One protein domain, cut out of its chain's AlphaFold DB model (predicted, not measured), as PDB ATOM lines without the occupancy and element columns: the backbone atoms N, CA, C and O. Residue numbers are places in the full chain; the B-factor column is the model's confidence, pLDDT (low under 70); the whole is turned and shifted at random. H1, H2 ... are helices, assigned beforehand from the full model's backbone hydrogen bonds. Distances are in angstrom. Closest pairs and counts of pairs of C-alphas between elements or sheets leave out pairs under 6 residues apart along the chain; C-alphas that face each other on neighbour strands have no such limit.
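AT A GLANCE: This is residues 2 to 80 of the 380 residues of the protein "Hypothetical protein" of Rotaria sp. Silwood2 (UniProt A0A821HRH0). Three helices make a rough triangle: H1 and H2 form an open V, and H3 turns back from the far end of H2 across the open side. H4 fills in behind this frame, side by side with H1 and crossing H3, while the short H5 lies near the corner of H2 and H3 on the same side of the frame as H4. At the point of the V, residues 17 to 22 stick out. The printed part has 79 residues with five named helices, H1 to H5 in order along the chain, and no named strand; its class is all helix. The whole is compact, with a radius of gyration of the C-alphas of 12.3 A, and elongated in outline, with spans of 38 by 24 by 16 A.

HOW THE PARTS SIT: H1, residues 2 to 16, and H2, residues 21 to 37, form a helical hairpin. They run opposite ways at a shallow tilt of 33 degrees, only just short of steep. They touch through residues 12 to 16 of H1 and 23 to 27 of H2 alone, the closest C-alphas being those of Glu 16 and Gln 24, 6.7 A apart. H3, residues 41 to 49, is about perpendicular to H2 at 85 degrees. These two only just touch, and only at the corner, with 3 pairs of C-alphas within 8 A; the closest are those of Ile 35 and Leu 41, at 6.2 A. H4, residues 54 to 69, touches H3 at a steep tilt of 49 degrees, opposite ways, with the C-alphas of Ala 49 and Arg 57 closest at 4.3 A. H4 also touches H1 at a shallow tilt of 27 degrees, the same way; their closest C-alphas, of Ala 2 and Val 56, are 4.5 A apart. H5, residues 73 to 78, is close but not clearly touching to H2, where the closest C-alphas, of Asn 32 and Ile 75, are 7.5 A apart. H1 and H3 are apart. In H1, H2, H3, H4 and H5 every O i to N i+4 pair is within hydrogen-bond range.

IN THESE COORDINATES: H1 begins at C-alpha 2 (-52.472, 4.776, -9.981) and is 21.0 A long from first to last C-alpha. H2 measures 24.5 A, H3 12.3 A and H4 22.4 A; H4 begins at C-alpha 54 (-59.220, 10.069, -6.522). H5 measures 8.3 A and ends at C-alpha 78 (-37.439, 24.542, -11.435).

THE WHOLE: The two C-alphas farthest apart, those of Gln 20 and Asn 52, are 37.8 A apart. The printed part has no cut, and the four links between its helices are tight. The mean pLDDT of the printed part is 78.9; residues 19 to 21, 23 to 24, 71 and 73 to 74 are under 70.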
ATOM      1  N   ALA A   2     -52.491   4.931 -11.448       79.50
ATOM      2  CA  ALA A   2     -52.472   4.776  -9.981       79.50
ATOM      3  C   ALA A   2     -51.625   3.580  -9.489       79.50
ATOM      4  O   ALA A   2     -50.713   3.767  -8.698       79.50
ATOM      5  N   ALA A   3     -51.835   2.379 -10.048       84.19
ATOM      6  CA  ALA A   3     -51.024   1.200  -9.718       84.19
ATOM      7  C   ALA A   3     -49.523   1.374 -10.027       84.19
ATOM      8  O   ALA A   3     -48.689   0.926  -9.255       84.19
ATOM      9  N   ILE A   4     -49.180   2.064 -11.122       87.38
ATOM     10  CA  ILE A   4     -47.786   2.336 -11.506       87.38
ATOM     11  C   ILE A   4     -47.146   3.271 -10.475       87.38
ATOM     12  O   ILE A   4     -46.079   2.966  -9.960       87.38
ATOM     13  N   TYR A   5     -47.817   4.376 -10.134       86.50
ATOM     14  CA  TYR A   5     -47.338   5.305  -9.109       86.50
ATOM     15  C   TYR A   5     -47.204   4.629  -7.743       86.50
ATOM     16  O   TYR A   5     -46.174   4.785  -7.099       86.50
ATOM     17  N   GLY A   6     -48.188   3.819  -7.342       79.44
ATOM     18  CA  GLY A   6     -48.133   3.052  -6.097       79.44
ATOM     19  C   GLY A   6     -46.936   2.101  -6.033       79.44
ATOM     20  O   GLY A   6     -46.237   2.081  -5.027       79.44
ATOM     21  N   SER A   7     -46.642   1.370  -7.115       86.31
ATOM     22  CA  SER A   7     -45.457   0.503  -7.176       86.31
ATOM     23  C   SER A   7     -44.143   1.285  -7.113       86.31
ATOM     24  O   SER A   7     -43.189   0.811  -6.505       86.31
ATOM     25  N   ILE A   8     -44.085   2.479  -7.713       86.12
ATOM     26  CA  ILE A   8     -42.898   3.340  -7.635       86.12
ATOM     27  C   ILE A   8     -42.691   3.839  -6.201       86.12
ATOM     28  O   ILE A   8     -41.580   3.741  -5.691       86.12
ATOM     29  N   VAL A   9     -43.751   4.321  -5.541       83.25
ATOM     30  CA  VAL A   9     -43.701   4.774  -4.139       83.25
ATOM     31  C   VAL A   9     -43.233   3.646  -3.223       83.25
ATOM     32  O   VAL A   9     -42.276   3.834  -2.482       83.25
ATOM     33  N   GLN A  10     -43.817   2.448  -3.344       84.12
ATOM     34  CA  GLN A  10     -43.376   1.276  -2.579       84.12
ATOM     35  C   GLN A  10     -41.907   0.927  -2.843       84.12
ATOM     36  O   GLN A  10     -41.187   0.557  -1.923       84.12
ATOM     37  N   GLY A  11     -41.446   1.053  -4.090       81.81
ATOM     38  CA  GLY A  11     -40.040   0.851  -4.432       81.81
ATOM     39  C   GLY A  11     -39.115   1.844  -3.725       81.81
ATOM     40  O   GLY A  11     -38.102   1.426  -3.170       81.81
ATOM     41  N   ILE A  12     -39.478   3.132  -3.704       82.50
ATOM     42  CA  ILE A  12     -38.731   4.171  -2.979       82.50
ATOM     43  C   ILE A  12     -38.694   3.844  -1.484       82.50
ATOM     44  O   ILE A  12     -37.611   3.787  -0.915       82.50
ATOM     45  N   GLU A  13     -39.845   3.549  -0.873       81.56
ATOM     46  CA  GLU A  13     -39.947   3.224   0.558       81.56
ATOM     47  C   GLU A  13     -39.102   2.001   0.939       81.56
ATOM     48  O   GLU A  13     -38.419   2.005   1.962       81.56
ATOM     49  N   ILE A  14     -39.118   0.943   0.121       80.44
ATOM     50  CA  ILE A  14     -38.293  -0.250   0.355       80.44
ATOM     51  C   ILE A  14     -36.809   0.122   0.347       80.44
ATOM     52  O   ILE A  14     -36.072  -0.337   1.212       80.44
ATOM     53  N   ILE A  15     -36.373   0.945  -0.606       75.19
ATOM     54  CA  ILE A  15     -34.964   1.323  -0.750       75.19
ATOM     55  C   ILE A  15     -34.529   2.298   0.356       75.19
ATOM     56  O   ILE A  15     -33.437   2.149   0.900       75.19
ATOM     57  N   GLU A  16     -35.378   3.254   0.745       72.81
ATOM     58  CA  GLU A  16     -35.105   4.162   1.869       72.81
ATOM     59  C   GLU A  16     -34.913   3.401   3.188       72.81
ATOM     60  O   GLU A  16     -34.021   3.734   3.968       72.81
ATOM     61  N   ASN A  17     -35.683   2.330   3.406       73.12
ATOM     62  CA  ASN A  17     -35.615   1.509   4.617       73.12
ATOM     63  C   ASN A  17     -34.389   0.576   4.696       73.12
ATOM     64  O   ASN A  17     -34.203  -0.092   5.710       73.12
ATOM     65  N   VAL A  18     -33.549   0.503   3.657       73.25
ATOM     66  CA  VAL A  18     -32.359  -0.372   3.625       73.25
ATOM     67  C   VAL A  18     -31.089   0.328   4.172       73.25
ATOM     68  O   VAL A  18     -30.023  -0.278   4.214       73.25
ATOM     69  N   GLU A  19     -31.192   1.572   4.670       58.28
ATOM     70  CA  GLU A  19     -30.146   2.320   5.414       58.28
ATOM     71  C   GLU A  19     -28.751   2.394   4.746       58.28
ATOM     72  O   GLU A  19     -27.721   2.545   5.407       58.28
ATOM     73  N   GLN A  20     -28.675   2.346   3.415       67.06
ATOM     74  CA  GLN A  20     -27.424   2.574   2.686       67.06
ATOM     75  C   GLN A  20     -27.490   3.906   1.938       67.06
ATOM     76  O   GLN A  20     -28.163   4.006   0.913       67.06
ATOM     77  N   GLN A  21     -26.747   4.918   2.408       63.47
ATOM     78  CA  GLN A  21     -26.637   6.247   1.768       63.47
ATOM     79  C   GLN A  21     -26.388   6.165   0.251       63.47
ATOM     80  O   GLN A  21     -26.943   6.943  -0.518       63.47
ATOM     81  N   GLN A  22     -25.621   5.170  -0.198       70.44
ATOM     82  CA  GLN A  22     -25.313   4.976  -1.612       70.44
ATOM     83  C   GLN A  22     -26.547   4.642  -2.474       70.44
ATOM     84  O   GLN A  22     -26.614   5.053  -3.629       70.44
ATOM     85  N   GLN A  23     -27.554   3.962  -1.919       69.38
ATOM     86  CA  GLN A  23     -28.787   3.644  -2.649       69.38
ATOM     87  C   GLN A  23     -29.711   4.863  -2.785       69.38
ATOM     88  O   GLN A  23     -30.398   4.999  -3.797       69.38
ATOM     89  N   GLN A  24     -29.691   5.783  -1.814       68.31
ATOM     90  CA  GLN A  24     -30.402   7.061  -1.923       68.31
ATOM     91  C   GLN A  24     -29.807   7.936  -3.036       68.31
ATOM     92  O   GLN A  24     -30.556   8.531  -3.813       68.31
ATOM     93  N   ASP A  25     -28.479   7.956  -3.182       75.75
ATOM     94  CA  ASP A  25     -27.804   8.657  -4.282       75.75
ATOM     95  C   ASP A  25     -28.126   8.053  -5.656       75.75
ATOM     96  O   ASP A  25     -28.266   8.778  -6.647       75.75
ATOM     97  N   ASP A  26     -28.273   6.732  -5.735       79.69
ATOM     98  CA  ASP A  26     -28.642   6.060  -6.980       79.69
ATOM     99  C   ASP A  26     -30.113   6.302  -7.343       79.69
ATOM    100  O   ASP A  26     -30.409   6.586  -8.506       79.69
ATOM    101  N   LEU A  27     -31.027   6.312  -6.364       80.31
ATOM    102  CA  LEU A  27     -32.412   6.749  -6.573       80.31
ATOM    103  C   LEU A  27     -32.483   8.191  -7.079       80.31
ATOM    104  O   LEU A  27     -33.159   8.455  -8.080       80.31
ATOM    105  N   ARG A  28     -31.741   9.102  -6.437       78.38
ATOM    106  CA  ARG A  28     -31.601  10.497  -6.876       78.38
ATOM    107  C   ARG A  28     -31.181  10.564  -8.338       78.38
ATOM    108  O   ARG A  28     -31.847  11.217  -9.137       78.38
ATOM    109  N   LYS A  29     -30.124   9.845  -8.725       82.31
ATOM    110  CA  LYS A  29     -29.638   9.806 -10.114       82.31
ATOM    111  C   LYS A  29     -30.667   9.236 -11.086       82.31
ATOM    112  O   LYS A  29     -30.843   9.807 -12.160       82.31
ATOM    113  N   ILE A  30     -31.344   8.140 -10.741       84.38
ATOM    114  CA  ILE A  30     -32.341   7.498 -11.614       84.38
ATOM    115  C   ILE A  30     -33.473   8.471 -11.931       84.38
ATOM    116  O   ILE A  30     -33.791   8.682 -13.102       84.38
ATOM    117  N   PHE A  31     -34.060   9.091 -10.907       83.75
ATOM    118  CA  PHE A  31     -35.167  10.021 -11.106       83.75
ATOM    119  C   PHE A  31     -34.714  11.343 -11.725       83.75
ATOM    120  O   PHE A  31     -35.414  11.853 -12.600       83.75
ATOM    121  N   ASN A  32     -33.526  11.848 -11.381       81.94
ATOM    122  CA  ASN A  32     -32.942  13.010 -12.053       81.94
ATOM    123  C   ASN A  32     -32.790  12.759 -13.552       81.94
ATOM    124  O   ASN A  32     -33.265  13.561 -14.355       81.94
ATOM    125  N   ASN A  33     -32.214  11.621 -13.937       84.25
ATOM    126  CA  ASN A  33     -32.065  11.242 -15.339       84.25
ATOM    127  C   ASN A  33     -33.431  11.060 -16.012       84.25
ATOM    128  O   ASN A  33     -33.638  11.545 -17.123       84.25
ATOM    129  N   ALA A  34     -34.384  10.401 -15.346       84.38
ATOM    130  CA  ALA A  34     -35.724  10.197 -15.887       84.38
ATOM    131  C   ALA A  34     -36.443  11.526 -16.162       84.38
ATOM    132  O   ALA A  34     -37.050  11.680 -17.218       84.38
ATOM    133  N   ILE A  35     -36.344  12.496 -15.250       81.81
ATOM    134  CA  ILE A  35     -36.955  13.821 -15.406       81.81
ATOM    135  C   ILE A  35     -36.218  14.644 -16.471       81.81
ATOM    136  O   ILE A  35     -36.858  15.255 -17.327       81.81
ATOM    137  N   GLN A  36     -34.884  14.639 -16.464       79.81
ATOM    138  CA  GLN A  36     -34.080  15.389 -17.434       79.81
ATOM    139  C   GLN A  36     -34.280  14.891 -18.869       79.81
ATOM    140  O   GLN A  36     -34.352  15.701 -19.790       79.81
ATOM    141  N   HIS A  37     -34.401  13.576 -19.066       83.44
ATOM    142  CA  HIS A  37     -34.581  12.975 -20.389       83.44
ATOM    143  C   HIS A  37     -36.048  12.838 -20.816       83.44
ATOM    144  O   HIS A  37     -36.314  12.540 -21.979       83.44
ATOM    145  N   ASN A  38     -37.005  13.067 -19.913       83.94
ATOM    146  CA  ASN A  38     -38.428  13.041 -20.225       83.94
ATOM    147  C   ASN A  38     -39.131  14.293 -19.692       83.94
ATOM    148  O   ASN A  38     -39.737  14.292 -18.621       83.94
ATOM    149  N   HIS A  39     -39.102  15.351 -20.503       72.00
ATOM    150  CA  HIS A  39     -39.666  16.659 -20.164       72.00
ATOM    151  C   HIS A  39     -41.170  16.629 -19.831       72.00
ATOM    152  O   HIS A  39     -41.654  17.505 -19.124       72.00
ATOM    153  N   ASN A  40     -41.906  15.610 -20.292       83.94
ATOM    154  CA  ASN A  40     -43.340  15.466 -20.030       83.94
ATOM    155  C   ASN A  40     -43.646  14.673 -18.754       83.94
ATOM    156  O   ASN A  40     -44.797  14.651 -18.323       83.94
ATOM    157  N   LEU A  41     -42.659  13.996 -18.155       84.56
ATOM    158  CA  LEU A  41     -42.887  13.111 -17.013       84.56
ATOM    159  C   LEU A  41     -43.491  13.873 -15.831       84.56
ATOM    160  O   LEU A  41     -44.529  13.467 -15.312       84.56
ATOM    161  N   LEU A  42     -42.878  14.997 -15.450       81.81
ATOM    162  CA  LEU A  42     -43.388  15.835 -14.366       81.81
ATOM    163  C   LEU A  42     -44.752  16.433 -14.709       81.81
ATOM    164  O   LEU A  42     -45.636  16.398 -13.866       81.81
ATOM    165  N   THR A  43     -44.965  16.898 -15.944       82.69
ATOM    166  CA  THR A  43     -46.270  17.420 -16.380       82.69
ATOM    167  C   THR A  43     -47.377  16.380 -16.233       82.69
ATOM    168  O   THR A  43     -48.418  16.684 -15.668       82.69
ATOM    169  N   ILE A  44     -47.136  15.134 -16.653       86.94
ATOM    170  CA  ILE A  44     -48.116  14.049 -16.508       86.94
ATOM    171  C   ILE A  44     -48.399  13.768 -15.031       86.94
ATOM    172  O   ILE A  44     -49.554  13.580 -14.664       86.94
ATOM    173  N   ILE A  45     -47.364  13.731 -14.185       86.88
ATOM    174  CA  ILE A  45     -47.533  13.501 -12.743       86.88
ATOM    175  C   ILE A  45     -48.313  14.661 -12.101       86.88
ATOM    176  O   ILE A  45     -49.184  14.414 -11.272       86.88
ATOM    177  N   TYR A  46     -48.046  15.905 -12.500       83.88
ATOM    178  CA  TYR A  46     -48.762  17.095 -12.038       83.88
ATOM    179  C   TYR A  46     -50.235  17.090 -12.458       83.88
ATOM    180  O   TYR A  46     -51.104  17.300 -11.614       83.88
ATOM    181  N   ASP A  47     -50.528  16.791 -13.724       84.38
ATOM    182  CA  ASP A  47     -51.901  16.682 -14.227       84.38
ATOM    183  C   ASP A  47     -52.659  15.551 -13.517       84.38
ATOM    184  O   ASP A  47     -53.817  15.707 -13.124       84.38
ATOM    185  N   ASP A  48     -51.994  14.416 -13.285       87.81
ATOM    186  CA  ASP A  48     -52.576  13.288 -12.564       87.81
ATOM    187  C   ASP A  48     -52.776  13.601 -11.068       87.81
ATOM    188  O   ASP A  48     -53.769  13.156 -10.490       87.81
ATOM    189  N   ALA A  49     -51.913  14.415 -10.448       81.31
ATOM    190  CA  ALA A  49     -52.085  14.926  -9.081       81.31
ATOM    191  C   ALA A  49     -53.247  15.930  -8.953       81.31
ATOM    192  O   ALA A  49     -53.730  16.175  -7.849       81.31
ATOM    193  N   LEU A  50     -53.737  16.465 -10.071       79.56
ATOM    194  CA  LEU A  50     -54.947  17.289 -10.161       79.56
ATOM    195  C   LEU A  50     -56.134  16.513 -10.756       79.56
ATOM    196  O   LEU A  50     -57.167  17.089 -11.090       79.56
ATOM    197  N   SER A  51     -56.005  15.193 -10.912       81.69
ATOM    198  CA  SER A  51     -57.029  14.375 -11.552       81.69
ATOM    199  C   SER A  51     -58.319  14.307 -10.734       81.69
ATOM    200  O   SER A  51     -58.316  14.081  -9.522       81.69
ATOM    201  N   ASN A  52     -59.450  14.326 -11.441       74.94
ATOM    202  CA  ASN A  52     -60.768  14.034 -10.873       74.94
ATOM    203  C   ASN A  52     -60.925  12.571 -10.414       74.94
ATOM    204  O   ASN A  52     -61.920  12.231  -9.770       74.94
ATOM    205  N   VAL A  53     -59.979  11.683 -10.755       80.94
ATOM    206  CA  VAL A  53     -59.967  10.282 -10.317       80.94
ATOM    207  C   VAL A  53     -59.197  10.180  -8.992       80.94
ATOM    208  O   VAL A  53     -57.965  10.236  -9.013       80.94
ATOM    209  N   PRO A  54     -59.863   9.959  -7.837       72.69
ATOM    210  CA  PRO A  54     -59.220  10.069  -6.522       72.69
ATOM    211  C   PRO A  54     -58.025   9.135  -6.333       72.69
ATOM    212  O   PRO A  54     -57.036   9.530  -5.728       72.69
ATOM    213  N   ALA A  55     -58.098   7.915  -6.875       74.69
ATOM    214  CA  ALA A  55     -57.005   6.949  -6.800       74.69
ATOM    215  C   ALA A  55     -55.770   7.406  -7.593       74.69
ATOM    216  O   ALA A  55     -54.649   7.222  -7.138       74.69
ATOM    217  N   VAL A  56     -55.965   8.021  -8.766       82.19
ATOM    218  CA  VAL A  56     -54.861   8.560  -9.576       82.19
ATOM    219  C   VAL A  56     -54.255   9.769  -8.880       82.19
ATOM    220  O   VAL A  56     -53.044   9.788  -8.685       82.19
ATOM    221  N   ARG A  57     -55.101  10.700  -8.424       81.69
ATOM    222  CA  ARG A  57     -54.690  11.876  -7.654       81.69
ATOM    223  C   ARG A  57     -53.878  11.501  -6.423       81.69
ATOM    224  O   ARG A  57     -52.751  11.953  -6.288       81.69
ATOM    225  N   SER A  58     -54.417  10.635  -5.566       75.62
ATOM    226  CA  SER A  58     -53.752  10.221  -4.329       75.62
ATOM    227  C   SER A  58     -52.387   9.583  -4.607       75.62
ATOM    228  O   SER A  58     -51.396  10.017  -4.029       75.62
ATOM    229  N   SER A  59     -52.296   8.636  -5.549       82.44
ATOM    230  CA  SER A  59     -51.014   7.996  -5.873       82.44
ATOM    231  C   SER A  59     -50.013   8.945  -6.544       82.44
ATOM    232  O   SER A  59     -48.819   8.832  -6.283       82.44
ATOM    233  N   ALA A  60     -50.470   9.875  -7.387       85.62
ATOM    234  CA  ALA A  60     -49.605  10.883  -8.000       85.62
ATOM    235  C   ALA A  60     -49.082  11.888  -6.959       85.62
ATOM    236  O   ALA A  60     -47.888  12.176  -6.943       85.62
ATOM    237  N   SER A  61     -49.937  12.356  -6.041       82.56
ATOM    238  CA  SER A  61     -49.526  13.193  -4.906       82.56
ATOM    239  C   SER A  61     -48.521  12.471  -4.009       82.56
ATOM    240  O   SER A  61     -47.510  13.065  -3.655       82.56
ATOM    241  N   SER A  62     -48.745  11.192  -3.690       82.44
ATOM    242  CA  SER A  62     -47.787  10.386  -2.921       82.44
ATOM    243  C   SER A  62     -46.440  10.265  -3.628       82.44
ATOM    244  O   SER A  62     -45.411  10.450  -2.988       82.44
ATOM    245  N   LEU A  63     -46.434  10.023  -4.943       87.31
ATOM    246  CA  LEU A  63     -45.195   9.990  -5.716       87.31
ATOM    247  C   LEU A  63     -44.463  11.336  -5.661       87.31
ATOM    248  O   LEU A  63     -43.263  11.347  -5.417       87.31
ATOM    249  N   LEU A  64     -45.162  12.461  -5.837       85.19
ATOM    250  CA  LEU A  64     -44.555  13.791  -5.711       85.19
ATOM    251  C   LEU A  64     -43.947  14.011  -4.324       85.19
ATOM    252  O   LEU A  64     -42.819  14.486  -4.233       85.19
ATOM    253  N   THR A  65     -44.652  13.620  -3.261       81.00
ATOM    254  CA  THR A  65     -44.137  13.688  -1.890       81.00
ATOM    255  C   THR A  65     -42.845  12.884  -1.751       81.00
ATOM    256  O   THR A  65     -41.849  13.434  -1.287       81.00
ATOM    257  N   SER A  66     -42.818  11.629  -2.212       82.56
ATOM    258  CA  SER A  66     -41.616  10.784  -2.174       82.56
ATOM    259  C   SER A  66     -40.464  11.371  -2.993       82.56
ATOM    260  O   SER A  66     -39.328  11.370  -2.531       82.56
ATOM    261  N   LEU A  67     -40.746  11.922  -4.179       83.56
ATOM    262  CA  LEU A  67     -39.737  12.560  -5.030       83.56
ATOM    263  C   LEU A  67     -39.125  13.816  -4.382       83.56
ATOM    264  O   LEU A  67     -37.939  14.084  -4.569       83.56
ATOM    265  N   ILE A  68     -39.912  14.574  -3.611       79.06
ATOM    266  CA  ILE A  68     -39.405  15.706  -2.823       79.06
ATOM    267  C   ILE A  68     -38.526  15.201  -1.668       79.06
ATOM    268  O   ILE A  68     -37.462  15.768  -1.433       79.06
ATOM    269  N   THR A  69     -38.927  14.126  -0.979       75.25
ATOM    270  CA  THR A  69     -38.167  13.548   0.147       75.25
ATOM    271  C   THR A  69     -36.785  13.047  -0.267       75.25
ATOM    272  O   THR A  69     -35.816  13.260   0.459       75.25
ATOM    273  N   ILE A  70     -36.660  12.462  -1.461       75.00
ATOM    274  CA  ILE A  70     -35.363  12.034  -1.999       75.00
ATOM    275  C   ILE A  70     -34.515  13.196  -2.548       75.00
ATOM    276  O   ILE A  70     -33.532  12.929  -3.225       75.00
ATOM    277  N   ASP A  71     -34.836  14.460  -2.235       69.56
ATOM    278  CA  ASP A  71     -34.003  15.650  -2.509       69.56
ATOM    279  C   ASP A  71     -33.827  15.965  -4.006       69.56
ATOM    280  O   ASP A  71     -32.789  16.435  -4.471       69.56
ATOM    281  N   ILE A  72     -34.871  15.698  -4.794       70.94
ATOM    282  CA  ILE A  72     -34.975  16.136  -6.201       70.94
ATOM    283  C   ILE A  72     -35.800  17.434  -6.295       70.94
ATOM    284  O   ILE A  72     -36.159  17.908  -7.376       70.94
ATOM    285  N   SER A  73     -36.077  18.052  -5.146       67.69
ATOM    286  CA  SER A  73     -36.868  19.270  -4.991       67.69
ATOM    287  C   SER A  73     -36.471  20.369  -5.968       67.69
ATOM    288  O   SER A  73     -37.347  20.941  -6.603       67.69
ATOM    289  N   ASP A  74     -35.180  20.635  -6.164       69.00
ATOM    290  CA  ASP A  74     -34.746  21.719  -7.052       69.00
ATOM    291  C   ASP A  74     -35.121  21.470  -8.514       69.00
ATOM    292  O   ASP A  74     -35.565  22.382  -9.207       69.00
ATOM    293  N   ILE A  75     -35.017  20.232  -9.000       71.88
ATOM    294  CA  ILE A  75     -35.423  19.889 -10.370       71.88
ATOM    295  C   ILE A  75     -36.945  19.940 -10.494       71.88
ATOM    296  O   ILE A  75     -37.459  20.445 -11.492       71.88
ATOM    297  N   ILE A  76     -37.671  19.464  -9.483       73.81
ATOM    298  CA  ILE A  76     -39.134  19.512  -9.452       73.81
ATOM    299  C   ILE A  76     -39.592  20.979  -9.493       73.81
ATOM    300  O   ILE A  76     -40.325  21.353 -10.410       73.81
ATOM    301  N   PHE A  77     -39.101  21.823  -8.574       73.12
ATOM    302  CA  PHE A  77     -39.452  23.242  -8.425       73.12
ATOM    303  C   PHE A  77     -38.996  24.116  -9.593       73.12
ATOM    304  O   PHE A  77     -39.749  24.993 -10.008       73.12
ATOM    305  N   ASN A  78     -37.847  23.840 -10.212       71.44
ATOM    306  CA  ASN A  78     -37.439  24.542 -11.435       71.44
ATOM    307  C   ASN A  78     -38.346  24.224 -12.636       71.44
ATOM    308  O   ASN A  78     -38.420  25.011 -13.576       71.44
ATOM    309  N   ASN A  79     -39.060  23.094 -12.599       70.69
ATOM    310  CA  ASN A  79     -40.029  22.694 -13.619       70.69
ATOM    311  C   ASN A  79     -41.488  22.932 -13.191       70.69
ATOM    312  O   ASN A  79     -42.412  22.539 -13.912       70.69
ATOM    313  N   PHE A  80     -41.736  23.576 -12.043       70.88
ATOM    314  CA  PHE A  80     -43.085  24.000 -11.675       70.88
ATOM    315  C   PHE A  80     -43.564  25.059 -12.670       70.88
ATOM    316  O   PHE A  80     -43.072  26.186 -12.718       70.88
TER     317      PHE A  80